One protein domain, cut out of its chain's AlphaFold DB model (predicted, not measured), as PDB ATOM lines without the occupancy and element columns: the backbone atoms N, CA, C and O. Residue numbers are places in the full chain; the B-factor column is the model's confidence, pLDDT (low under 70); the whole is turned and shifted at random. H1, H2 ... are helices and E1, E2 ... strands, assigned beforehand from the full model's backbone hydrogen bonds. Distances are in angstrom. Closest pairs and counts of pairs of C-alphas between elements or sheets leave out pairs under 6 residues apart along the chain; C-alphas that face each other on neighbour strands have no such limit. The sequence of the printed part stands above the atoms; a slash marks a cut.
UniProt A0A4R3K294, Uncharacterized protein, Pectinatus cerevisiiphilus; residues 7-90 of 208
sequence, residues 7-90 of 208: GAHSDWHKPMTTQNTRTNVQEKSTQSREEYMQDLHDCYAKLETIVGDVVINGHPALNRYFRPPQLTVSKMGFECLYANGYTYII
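What this domain is: This is residues 7 to 90 of the 208 residues of an uncharacterized protein of Pectinatus cerevisiiphilus (UniProt A0A4R3K294). A rod with the long helix H1 along one side: the shorter helix H2 packs on the first part of H1, and the chain folds back after H1 into the strand E3. A small two-stranded hairpin, E1 and E2, lies toward one end of the rod, with the turn at Arg 22 at its tip, and the turn at Gly 58 makes the other end. The printed part has 84 residues, with three named strands and two named helices in the order E1, E2, H1, E3, H2; the class is mixed, helices and strands, with under half of the residues in named elements. It is only just compact, close to loose, with a radius of gyration of the C-alphas of 14.0 A and spans of 47 by 23 by 18 A.

Where its parts are: E1 is residues 17 to 19, starting at C-alpha 17 (-0.243, -5.197, 45.037), and E2 is residues 26 to 29. H1, residues 33 to 51, measures 27.1 A. E3, residues 62 to 66, measures 11.1 A. H2, residues 75 to 83, measures 12.4 A and ends at C-alpha 83 (7.277, -5.040, 28.580).

How they stand to each other: E1 and E2 form an antiparallel hairpin, with N 18 and O 28 2.9 A apart, within hydrogen-bond range. E2 and H2 are only just apart, at 8.2 A. H1 touches H2 with residues 33 to 40 alone, closest at the C-alphas of Met 37 and Cys 80, 5.7 A. They run the same way at a steep tilt of 44 degrees. E3 pairs with no named strand, but its residues 65 to 66 pair in parallel with residues 88 to 89. In H1 and H2 every O i to N i+4 pair is within hydrogen-bond range.

The domain as a whole: The C-alphas farthest apart, of Arg 22 and Gly 58, are 48.3 A apart. The printed part has no cut and no long link. Mean pLDDT of the printed part is 92.2; residue 24 is under 70.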
ATOM      1  N   GLY A   7       3.324 -21.996  31.534       96.25
ATOM      2  CA  GLY A   7       3.293 -20.542  31.685       96.25
ATOM      3  C   GLY A   7       3.923 -20.108  33.005       96.25
ATOM      4  O   GLY A   7       4.241 -20.935  33.857       96.25
ATOM      5  N   ALA A   8       4.104 -18.801  33.174       97.25
ATOM      6  CA  ALA A   8       4.760 -18.229  34.345       97.25
ATOM      7  C   ALA A   8       3.776 -17.858  35.469       97.25
ATOM      8  O   ALA A   8       2.621 -17.494  35.225       97.25
ATOM      9  N   HIS A   9       4.277 -17.887  36.708       96.31
ATOM     10  CA  HIS A   9       3.551 -17.500  37.926       96.31
ATOM     11  C   HIS A   9       4.413 -16.648  38.885       96.31
ATOM     12  O   HIS A   9       4.290 -16.751  40.100       96.31
ATOM     13  N   SER A  10       5.288 -15.817  38.302       95.94
ATOM     14  CA  SER A  10       6.419 -15.107  38.932       95.94
ATOM     15  C   SER A  10       7.451 -16.017  39.611       95.94
ATOM     16  O   SER A  10       7.209 -17.196  39.856       95.94
ATOM     17  N   ASP A  11       8.654 -15.493  39.841       96.44
ATOM     18  CA  ASP A  11       9.745 -16.225  40.486       96.44
ATOM     19  C   ASP A  11       9.631 -16.149  42.010       96.44
ATOM     20  O   ASP A  11       9.864 -17.122  42.723       96.44
ATOM     21  N   TRP A  12       9.248 -14.980  42.527       95.69
ATOM     22  CA  TRP A  12       9.186 -14.743  43.971       95.69
ATOM     23  C   TRP A  12       7.816 -15.024  44.585       95.69
ATOM     24  O   TRP A  12       7.660 -14.884  45.800       95.69
ATOM     25  N   HIS A  13       6.816 -15.362  43.763       93.88
ATOM     26  CA  HIS A  13       5.431 -15.586  44.185       93.88
ATOM     27  C   HIS A  13       4.873 -14.429  45.047       93.88
ATOM     28  O   HIS A  13       4.101 -14.611  45.994       93.88
ATOM     29  N   LYS A  14       5.298 -13.195  44.740       93.81
ATOM     30  CA  LYS A  14       4.806 -11.982  45.395       93.81
ATOM     31  C   LYS A  14       3.551 -11.465  44.677       93.81
ATOM     32  O   LYS A  14       3.535 -11.413  43.446       93.81
ATOM     33  N   PRO A  15       2.503 -11.065  45.421       92.31
ATOM     34  CA  PRO A  15       1.327 -10.417  44.838       92.31
ATOM     35  C   PRO A  15       1.733  -9.120  44.127       92.31
ATOM     36  O   PRO A  15       2.660  -8.475  44.599       92.31
ATOM     37  N   MET A  16       1.067  -8.673  43.054       92.50
ATOM     38  CA  MET A  16       1.457  -7.404  42.393       92.50
ATOM     39  C   MET A  16       1.198  -6.177  43.282       92.50
ATOM     40  O   MET A  16       1.869  -5.150  43.175       92.50
ATOM     41  N   THR A  17       0.182  -6.267  44.135       91.12
ATOM     42  CA  THR A  17      -0.243  -5.197  45.037       91.12
ATOM     43  C   THR A  17      -0.821  -5.792  46.308       91.12
ATOM     44  O   THR A  17      -1.406  -6.872  46.290       91.12
ATOM     45  N   THR A  18      -0.711  -5.064  47.413       87.25
ATOM     46  CA  THR A  18      -1.503  -5.348  48.609       87.25
ATOM     47  C   THR A  18      -2.899  -4.746  48.482       87.25
ATOM     48  O   THR A  18      -3.106  -3.739  47.793       87.25
ATOM     49  N   GLN A  19      -3.855  -5.350  49.183       79.25
ATOM     50  CA  GLN A  19      -5.201  -4.821  49.350       79.25
ATOM     51  C   GLN A  19      -5.435  -4.487  50.822       79.25
ATOM     52  O   GLN A  19      -5.088  -5.269  51.711       79.25
ATOM     53  N   ASN A  20      -6.058  -3.343  51.086       75.88
ATOM     54  CA  ASN A  20      -6.608  -3.061  52.400       75.88
ATOM     55  C   ASN A  20      -7.832  -3.949  52.626       75.88
ATOM     56  O   ASN A  20      -8.868  -3.758  51.993       75.88
ATOM     57  N   THR A  21      -7.749  -4.882  53.566       72.00
ATOM     58  CA  THR A  21      -8.839  -5.829  53.845       72.00
ATOM     59  C   THR A  21     -10.088  -5.185  54.454       72.00
ATOM     60  O   THR A  21     -11.139  -5.815  54.490       72.00
ATOM     61  N   ARG A  22     -10.011  -3.934  54.934       72.44
ATOM     62  CA  ARG A  22     -11.158  -3.194  55.492       72.44
ATOM     63  C   ARG A  22     -11.883  -2.350  54.452       72.44
ATOM     64  O   ARG A  22     -13.083  -2.143  54.580       72.44
ATOM     65  N   THR A  23     -11.160  -1.819  53.467       74.38
ATOM     66  CA  THR A  23     -11.720  -0.903  52.456       74.38
ATOM     67  C   THR A  23     -11.786  -1.515  51.060       74.38
ATOM     68  O   THR A  23     -12.358  -0.906  50.162       74.38
ATOM     69  N   ASN A  24     -11.208  -2.704  50.864       66.88
ATOM     70  CA  ASN A  24     -11.022  -3.376  49.576       66.88
ATOM     71  C   ASN A  24     -10.254  -2.549  48.528       66.88
ATOM     72  O   ASN A  24     -10.256  -2.894  47.347       66.88
ATOM     73  N   VAL A  25      -9.552  -1.491  48.948       73.19
ATOM     74  CA  VAL A  25      -8.748  -0.630  48.071       73.19
ATOM     75  C   VAL A  25      -7.344  -1.211  47.905       73.19
ATOM     76  O   VAL A  25      -6.732  -1.654  48.878       73.19
ATOM     77  N   GLN A  26      -6.818  -1.202  46.677       70.62
ATOM     78  CA  GLN A  26      -5.412  -1.519  46.415       70.62
ATOM     79  C   GLN A  26      -4.524  -0.418  46.994       70.62
ATOM     80  O   GLN A  26      -4.691   0.751  46.651       70.62
ATOM     81  N   GLU A  27      -3.599  -0.776  47.878       71.25
ATOM     82  CA  GLU A  27      -2.834   0.228  48.623       71.25
ATOM     83  C   GLU A  27      -1.443   0.461  48.062       71.25
ATOM     84  O   GLU A  27      -1.014   1.609  47.937       71.25
ATOM     85  N   LYS A  28      -0.699  -0.612  47.779       82.56
ATOM     86  CA  LYS A  28       0.728  -0.479  47.509       82.56
ATOM     87  C   LYS A  28       1.256  -1.619  46.653       82.56
ATOM     88  O   LYS A  28       1.048  -2.790  46.969       82.56
ATOM     89  N   SER A  29       2.026  -1.265  45.625       87.44
ATOM     90  CA  SER A  29       2.881  -2.220  44.925       87.44
ATOM     91  C   SER A  29       3.833  -2.889  45.916       87.44
ATOM     92  O   SER A  29       4.454  -2.230  46.752       87.44
ATOM     93  N   THR A  30       3.931  -4.210  45.840       91.62
ATOM     94  CA  THR A  30       4.794  -5.015  46.725       91.62
ATOM     95  C   THR A  30       6.260  -4.995  46.297       91.62
ATOM     96  O   THR A  30       7.145  -5.288  47.098       91.62
ATOM     97  N   GLN A  31       6.492  -4.627  45.039       94.56
ATOM     98  CA  GLN A  31       7.778  -4.466  44.377       94.56
ATOM     99  C   GLN A  31       7.788  -3.124  43.643       94.56
ATOM    100  O   GLN A  31       6.747  -2.635  43.188       94.56
ATOM    101  N   SER A  32       8.973  -2.533  43.513       95.75
ATOM    102  CA  SER A  32       9.225  -1.485  42.523       95.75
ATOM    103  C   SER A  32       9.071  -2.030  41.099       95.75
ATOM    104  O   SER A  32       9.039  -3.243  40.870       95.75
ATOM    105  N   ARG A  33       8.990  -1.124  40.119       96.56
ATOM    106  CA  ARG A  33       8.899  -1.502  38.706       96.56
ATOM    107  C   ARG A  33      10.124  -2.312  38.281       96.56
ATOM    108  O   ARG A  33       9.983  -3.320  37.603       96.56
ATOM    109  N   GLU A  34      11.312  -1.886  38.692       98.00
ATOM    110  CA  GLU A  34      12.584  -2.532  38.368       98.00
ATOM    111  C   GLU A  34      12.665  -3.937  38.976       98.00
ATOM    112  O   GLU A  34      12.999  -4.890  38.275       98.00
ATOM    113  N   GLU A  35      12.286  -4.087  40.249       97.88
ATOM    114  CA  GLU A  35      12.241  -5.395  40.914       97.88
ATOM    115  C   GLU A  35      11.237  -6.338  40.254       97.88
ATOM    116  O   GLU A  35      11.526  -7.522  40.099       97.88
ATOM    117  N   TYR A  36      10.060  -5.839  39.866       97.25
ATOM    118  CA  TYR A  36       9.049  -6.680  39.235       97.25
ATOM    119  C   TYR A  36       9.431  -7.060  37.801       97.25
ATOM    120  O   TYR A  36       9.245  -8.204  37.400       97.25
ATOM    121  N   MET A  37      10.045  -6.147  37.040       97.94
ATOM    122  CA  MET A  37      10.617  -6.469  35.728       97.94
ATOM    123  C   MET A  37      11.654  -7.596  35.825       97.94
ATOM    124  O   MET A  37      11.632  -8.492  34.985       97.94
ATOM    125  N   GLN A  38      12.527  -7.565  36.839       98.38
ATOM    126  CA  GLN A  38      13.538  -8.604  37.045       98.38
ATOM    127  C   GLN A  38      12.916  -9.948  37.451       98.38
ATOM    128  O   GLN A  38      13.252 -10.967  36.862       98.38
ATOM    129  N   ASP A  39      11.970  -9.949  38.393       98.19
ATOM    130  CA  ASP A  39      11.230 -11.146  38.835       98.19
ATOM    131  C   ASP A  39      10.540 -11.856  37.651       98.19
ATOM    132  O   ASP A  39      10.659 -13.068  37.458       98.19
ATOM    133  N   LEU A  40       9.888 -11.079  36.781       98.00
ATOM    134  CA  LEU A  40       9.242 -11.578  35.568       98.00
ATOM    135  C   LEU A  40      10.226 -12.151  34.538       98.00
ATOM    136  O   LEU A  40       9.902 -13.156  33.893       98.00
ATOM    137  N   HIS A  41      11.388 -11.515  34.376       97.88
ATOM    138  CA  HIS A  41      12.454 -11.982  33.494       97.88
ATOM    139  C   HIS A  41      13.057 -13.296  34.003       97.88
ATOM    140  O   HIS A  41      13.114 -14.273  33.255       97.88
ATOM    141  N   ASP A  42      13.443 -13.335  35.279       98.25
ATOM    142  CA  ASP A  42      14.072 -14.496  35.911       98.25
ATOM    143  C   ASP A  42      13.144 -15.713  35.884       98.25
ATOM    144  O   ASP A  42      13.591 -16.818  35.574       98.25
ATOM    145  N   CYS A  43      11.846 -15.511  36.139       97.81
ATOM    146  CA  CYS A  43      10.836 -16.564  36.056       97.81
ATOM    147  C   CYS A  43      10.821 -17.225  34.669       97.81
ATOM    148  O   CYS A  43      10.941 -18.447  34.554       97.81
ATOM    149  N   TYR A  44      10.718 -16.422  33.603       97.94
ATOM    150  CA  TYR A  44      10.657 -16.960  32.246       97.94
ATOM    151  C   TYR A  44      11.981 -17.595  31.824       97.94
ATOM    152  O   TYR A  44      11.976 -18.688  31.267       97.94
ATOM    153  N   ALA A  45      13.112 -16.946  32.117       97.75
ATOM    154  CA  ALA A  45      14.432 -17.469  31.781       97.75
ATOM    155  C   ALA A  45      14.671 -18.839  32.436       97.75
ATOM    156  O   ALA A  45      15.140 -19.768  31.781       97.75
ATOM    157  N   LYS A  46      14.280 -19.008  33.708       98.00
ATOM    158  CA  LYS A  46      14.349 -20.307  34.395       98.00
ATOM    159  C   LYS A  46      13.494 -21.362  33.699       98.00
ATOM    160  O   LYS A  46      13.997 -22.452  33.434       98.00
ATOM    161  N   LEU A  47      12.242 -21.042  33.363       97.81
ATOM    162  CA  LEU A  47      11.373 -21.961  32.620       97.81
ATOM    163  C   LEU A  47      11.979 -22.339  31.262       97.81
ATOM    164  O   LEU A  47      11.999 -23.517  30.917       97.81
ATOM    165  N   GLU A  48      12.536 -21.378  30.527       97.50
ATOM    166  CA  GLU A  48      13.193 -21.608  29.236       97.50
ATOM    167  C   GLU A  48      14.379 -22.570  29.359       97.50
ATOM    168  O   GLU A  48      14.510 -23.475  28.539       97.50
ATOM    169  N   THR A  49      15.189 -22.467  30.420       97.94
ATOM    170  CA  THR A  49      16.313 -23.401  30.631       97.94
ATOM    171  C   THR A  49      15.888 -24.851  30.881       97.94
ATOM    172  O   THR A  49      16.681 -25.763  30.650       97.94
ATOM    173  N   ILE A  50      14.662 -25.070  31.366       96.38
ATOM    174  CA  ILE A  50      14.137 -26.396  31.722       96.38
ATOM    175  C   ILE A  50      13.320 -26.981  30.568       96.38
ATOM    176  O   ILE A  50      13.465 -28.156  30.240       96.38
ATOM    177  N   VAL A  51      12.443 -26.170  29.975       96.38
ATOM    178  CA  VAL A  51      11.510 -26.601  28.927       96.38
ATOM    179  C   VAL A  51      12.173 -26.587  27.553       96.38
ATOM    180  O   VAL A  51      11.904 -27.471  26.743       96.38
ATOM    181  N   GLY A  52      13.041 -25.611  27.286       94.56
ATOM    182  CA  GLY A  52      13.707 -25.451  25.998       94.56
ATOM    183  C   GLY A  52      12.736 -25.217  24.840       94.56
ATOM    184  O   GLY A  52      11.742 -24.502  24.960       94.56
ATOM    185  N   ASP A  53      13.035 -25.842  23.705       95.00
ATOM    186  CA  ASP A  53      12.333 -25.710  22.427       95.00
ATOM    187  C   ASP A  53      11.289 -26.816  22.186       95.00
ATOM    188  O   ASP A  53      10.945 -27.119  21.043       95.00
ATOM    189  N   VAL A  54      10.759 -27.428  23.251       96.06
ATOM    190  CA  VAL A  54       9.748 -28.490  23.141       96.06
ATOM    191  C   VAL A  54       8.495 -27.981  22.421       96.06
ATOM    192  O   VAL A  54       7.892 -26.978  22.807       96.06
ATOM    193  N   VAL A  55       8.066 -28.734  21.403       93.75
ATOM    194  CA  VAL A  55       6.873 -28.454  20.593       93.75
ATOM    195  C   VAL A  55       5.835 -29.564  20.761       93.75
ATOM    196  O   VAL A  55       6.126 -30.750  20.595       93.75
ATOM    197  N   ILE A  56       4.589 -29.172  21.027       91.00
ATOM    198  CA  ILE A  56       3.441 -30.056  21.227       91.00
ATOM    199  C   ILE A  56       2.360 -29.669  20.216       91.00
ATOM    200  O   ILE A  56       1.780 -28.588  20.281       91.00
ATOM    201  N   ASN A  57       2.076 -30.568  19.270       88.12
ATOM    202  CA  ASN A  57       1.098 -30.355  18.193       88.12
ATOM    203  C   ASN A  57       1.361 -29.084  17.361       88.12
ATOM    204  O   ASN A  57       0.431 -28.401  16.960       88.12
ATOM    205  N   GLY A  58       2.635 -28.768  17.103       88.31
ATOM    206  CA  GLY A  58       3.038 -27.598  16.312       88.31
ATOM    207  C   GLY A  58       3.159 -26.292  17.104       88.31
ATOM    208  O   GLY A  58       3.614 -25.301  16.543       88.31
ATOM    209  N   HIS A  59       2.830 -26.300  18.400       88.31
ATOM    210  CA  HIS A  59       2.922 -25.133  19.281       88.31
ATOM    211  C   HIS A  59       4.034 -25.304  20.328       88.31
ATOM    212  O   HIS A  59       4.217 -26.419  20.825       88.31
ATOM    213  N   PRO A  60       4.776 -24.242  20.693       93.06
ATOM    214  CA  PRO A  60       5.715 -24.295  21.812       93.06
ATOM    215  C   PRO A  60       5.017 -24.705  23.114       93.06
ATOM    216  O   PRO A  60       3.945 -24.194  23.435       93.06
ATOM    217  N   ALA A  61       5.635 -25.602  23.883       95.69
ATOM    218  CA  ALA A  61       5.146 -25.956  25.214       95.69
ATOM    219  C   ALA A  61       5.270 -24.767  26.179       95.69
ATOM    220  O   ALA A  61       4.334 -24.459  26.919       95.69
ATOM    221  N   LEU A  62       6.408 -24.063  26.144       97.19
ATOM    222  CA  LEU A  62       6.613 -22.842  26.916       97.19
ATOM    223  C   LEU A  62       5.942 -21.651  26.228       97.19
ATOM    224  O   LEU A  62       6.372 -21.186  25.172       97.19
ATOM    225  N   ASN A  63       4.909 -21.123  26.869       95.12
ATOM    226  CA  ASN A  63       4.101 -20.023  26.370       95.12
ATOM    227  C   ASN A  63       4.418 -18.716  27.095       95.12
ATOM    228  O   ASN A  63       4.878 -18.691  28.236       95.12
ATOM    229  N   ARG A  64       4.080 -17.593  26.457       94.75
ATOM    230  CA  ARG A  64       4.134 -16.247  27.051       94.75
ATOM    231  C   ARG A  64       2.893 -15.950  27.909       94.75
ATOM    232  O   ARG A  64       2.405 -14.823  27.951       94.75
ATOM    233  N   TYR A  65       2.373 -16.971  28.588       95.81
ATOM    234  CA  TYR A  65       1.237 -16.863  29.499       95.81
ATOM    235  C   TYR A  65       1.719 -16.494  30.897       95.81
ATOM    236  O   TYR A  65       2.770 -16.961  31.343       95.81
ATOM    237  N   PHE A  66       0.930 -15.694  31.601       96.62
ATOM    238  CA  PHE A  66       1.207 -15.317  32.975       96.62
ATOM    239  C   PHE A  66      -0.043 -15.417  33.837       96.62
ATOM    240  O   PHE A  66      -1.082 -14.857  33.502       96.62
ATOM    241  N   ARG A  67       0.058 -16.061  34.996       95.75
ATOM    242  CA  ARG A  67      -0.967 -15.982  36.039       95.75
ATOM    243  C   ARG A  67      -0.450 -15.105  37.183       95.75
ATOM    244  O   ARG A  67       0.597 -15.431  37.733       95.75
ATOM    245  N   PRO A  68      -1.153 -14.042  37.599       94.56
ATOM    246  CA  PRO A  68      -0.755 -13.261  38.770       94.56
ATOM    247  C   PRO A  68      -0.841 -14.069  40.076       94.56
ATOM    248  O   PRO A  68      -1.885 -14.678  40.338       94.56
ATOM    249  N   PRO A  69       0.201 -14.055  40.932       92.88
ATOM    250  CA  PRO A  69       0.119 -14.604  42.283       92.88
ATOM    251  C   PRO A  69      -1.051 -14.011  43.063       92.88
ATOM    252  O   PRO A  69      -1.253 -12.791  43.096       92.88
ATOM    253  N   GLN A  70      -1.832 -14.893  43.691       88.50
ATOM    254  CA  GLN A  70      -2.995 -14.537  44.515       88.50
ATOM    255  C   GLN A  70      -4.069 -13.713  43.777       88.50
ATOM    256  O   GLN A  70      -4.919 -13.110  44.425       88.50
ATOM    257  N   LEU A  71      -4.017 -13.643  42.439       86.75
ATOM    258  CA  LEU A  71      -4.900 -12.815  41.602       86.75
ATOM    259  C   LEU A  71      -4.932 -11.325  41.971       86.75
ATOM    260  O   LEU A  71      -5.853 -10.587  41.629       86.75
ATOM    261  N   THR A  72      -3.878 -10.850  42.626       87.62
ATOM    262  CA  THR A  72      -3.709  -9.424  42.894       87.62
ATOM    263  C   THR A  72      -3.057  -8.772  41.682       87.62
ATOM    264  O   THR A  72      -1.934  -9.106  41.304       87.62
ATOM    265  N   VAL A  73      -3.771  -7.844  41.050       90.38
ATOM    266  CA  VAL A  73      -3.332  -7.197  39.807       90.38
ATOM    267  C   VAL A  73      -3.169  -5.700  39.984       90.38
ATOM    268  O   VAL A  73      -3.892  -5.086  40.758       90.38
ATOM    269  N   SER A  74      -2.235  -5.090  39.260       91.69
ATOM    270  CA  SER A  74      -2.065  -3.635  39.238       91.69
ATOM    271  C   SER A  74      -1.714  -3.154  37.834       91.69
ATOM    272  O   SER A  74      -1.144  -3.905  37.040       91.69
ATOM    273  N   LYS A  75      -2.003  -1.881  37.539       92.88
ATOM    274  CA  LYS A  75      -1.654  -1.269  36.248       92.88
ATOM    275  C   LYS A  75      -0.154  -1.389  35.950       92.88
ATOM    276  O   LYS A  75       0.213  -1.846  34.874       92.88
ATOM    277  N   MET A  76       0.694  -1.032  36.917       94.62
ATOM    278  CA  MET A  76       2.152  -1.142  36.785       94.62
ATOM    279  C   MET A  76       2.584  -2.593  36.532       94.62
ATOM    280  O   MET A  76       3.428  -2.841  35.672       94.62
ATOM    281  N   GLY A  77       1.970  -3.559  37.224       94.81
ATOM    282  CA  GLY A  77       2.256  -4.977  37.020       94.81
ATOM    283  C   GLY A  77       1.940  -5.442  35.598       94.81
ATOM    284  O   GLY A  77       2.775  -6.081  34.964       94.81
ATOM    285  N   PHE A  78       0.785  -5.052  35.052       95.25
ATOM    286  CA  PHE A  78       0.431  -5.343  33.658       95.25
ATOM    287  C   PHE A  78       1.381  -4.678  32.658       95.25
ATOM    288  O   PHE A  78       1.832  -5.332  31.722       95.25
ATOM    289  N   GLU A  79       1.758  -3.417  32.876       96.19
ATOM    290  CA  GLU A  79       2.763  -2.741  32.042       96.19
ATOM    291  C   GLU A  79       4.104  -3.498  32.036       96.19
ATOM    292  O   GLU A  79       4.735  -3.622  30.985       96.19
ATOM    293  N   CYS A  80       4.527  -4.046  33.180       97.38
ATOM    294  CA  CYS A  80       5.748  -4.849  33.273       97.38
ATOM    295  C   CYS A  80       5.632  -6.204  32.568       97.38
ATOM    296  O   CYS A  80       6.606  -6.653  31.960       97.38
ATOM    297  N   LEU A  81       4.461  -6.846  32.620       97.12
ATOM    298  CA  LEU A  81       4.202  -8.091  31.895       97.12
ATOM    299  C   LEU A  81       4.347  -7.890  30.387       97.12
ATOM    300  O   LEU A  81       5.128  -8.593  29.745       97.12
ATOM    301  N   TYR A  82       3.672  -6.887  29.828       96.19
ATOM    302  CA  TYR A  82       3.771  -6.606  28.396       96.19
ATOM    303  C   TYR A  82       5.188  -6.188  27.989       96.19
ATOM    304  O   TYR A  82       5.690  -6.635  26.960       96.19
ATOM    305  N   ALA A  83       5.880  -5.401  28.822       97.62
ATOM    306  CA  ALA A  83       7.277  -5.040  28.580       97.62
ATOM    307  C   ALA A  83       8.241  -6.246  28.622       97.62
ATOM    308  O   ALA A  83       9.303  -6.184  28.007       97.62
ATOM    309  N   ASN A  84       7.874  -7.340  29.303       97.25
ATOM    310  CA  ASN A  84       8.603  -8.617  29.312       97.25
ATOM    311  C   ASN A  84       8.127  -9.611  28.233       97.25
ATOM    312  O   ASN A  84       8.566 -10.762  28.210       97.25
ATOM    313  N   GLY A  85       7.236  -9.192  27.331       95.94
ATOM    314  CA  GLY A  85       6.769 -10.017  26.217       95.94
ATOM    315  C   GLY A  85       5.717 -11.065  26.586       95.94
ATOM    316  O   GLY A  85       5.478 -11.970  25.788       95.94
ATOM    317  N   TYR A  86       5.086 -10.969  27.762       96.00
ATOM    318  CA  TYR A  86       3.904 -11.775  28.077       96.00
ATOM    319  C   TYR A  86       2.712 -11.342  27.211       96.00
ATOM    320  O   TYR A  86       2.509 -10.149  26.980       96.00
ATOM    321  N   THR A  87       1.923 -12.308  26.737       91.50
ATOM    322  CA  THR A  87       0.823 -12.081  25.783       91.50
ATOM    323  C   THR A  87      -0.555 -12.321  26.386       91.50
ATOM    324  O   THR A  87      -1.487 -11.589  26.062       91.50
ATOM    325  N   TYR A  88      -0.682 -13.275  27.313       91.00
ATOM    326  CA  TYR A  88      -1.942 -13.569  27.998       91.00
ATOM    327  C   TYR A  88      -1.785 -13.550  29.512       91.00
ATOM    328  O   TYR A  88      -0.812 -14.072  30.057       91.00
ATOM    329  N   ILE A  89      -2.791 -12.988  30.183       92.25
ATOM    330  CA  ILE A  89      -2.894 -12.930  31.640       92.25
ATOM    331  C   ILE A  89      -4.069 -13.817  32.064       92.25
ATOM    332  O   ILE A  89      -5.198 -13.585  31.640       92.25
ATOM    333  N   ILE A  90      -3.805 -14.848  32.864       91.88
ATOM    334  CA  ILE A  90      -4.744 -15.943  33.136       91.88
ATOM    335  C   ILE A  90      -5.330 -15.828  34.549       91.88
ATOM    336  O   ILE A  90      -4.616 -16.020  35.534       91.88
TER     337      ILE A  90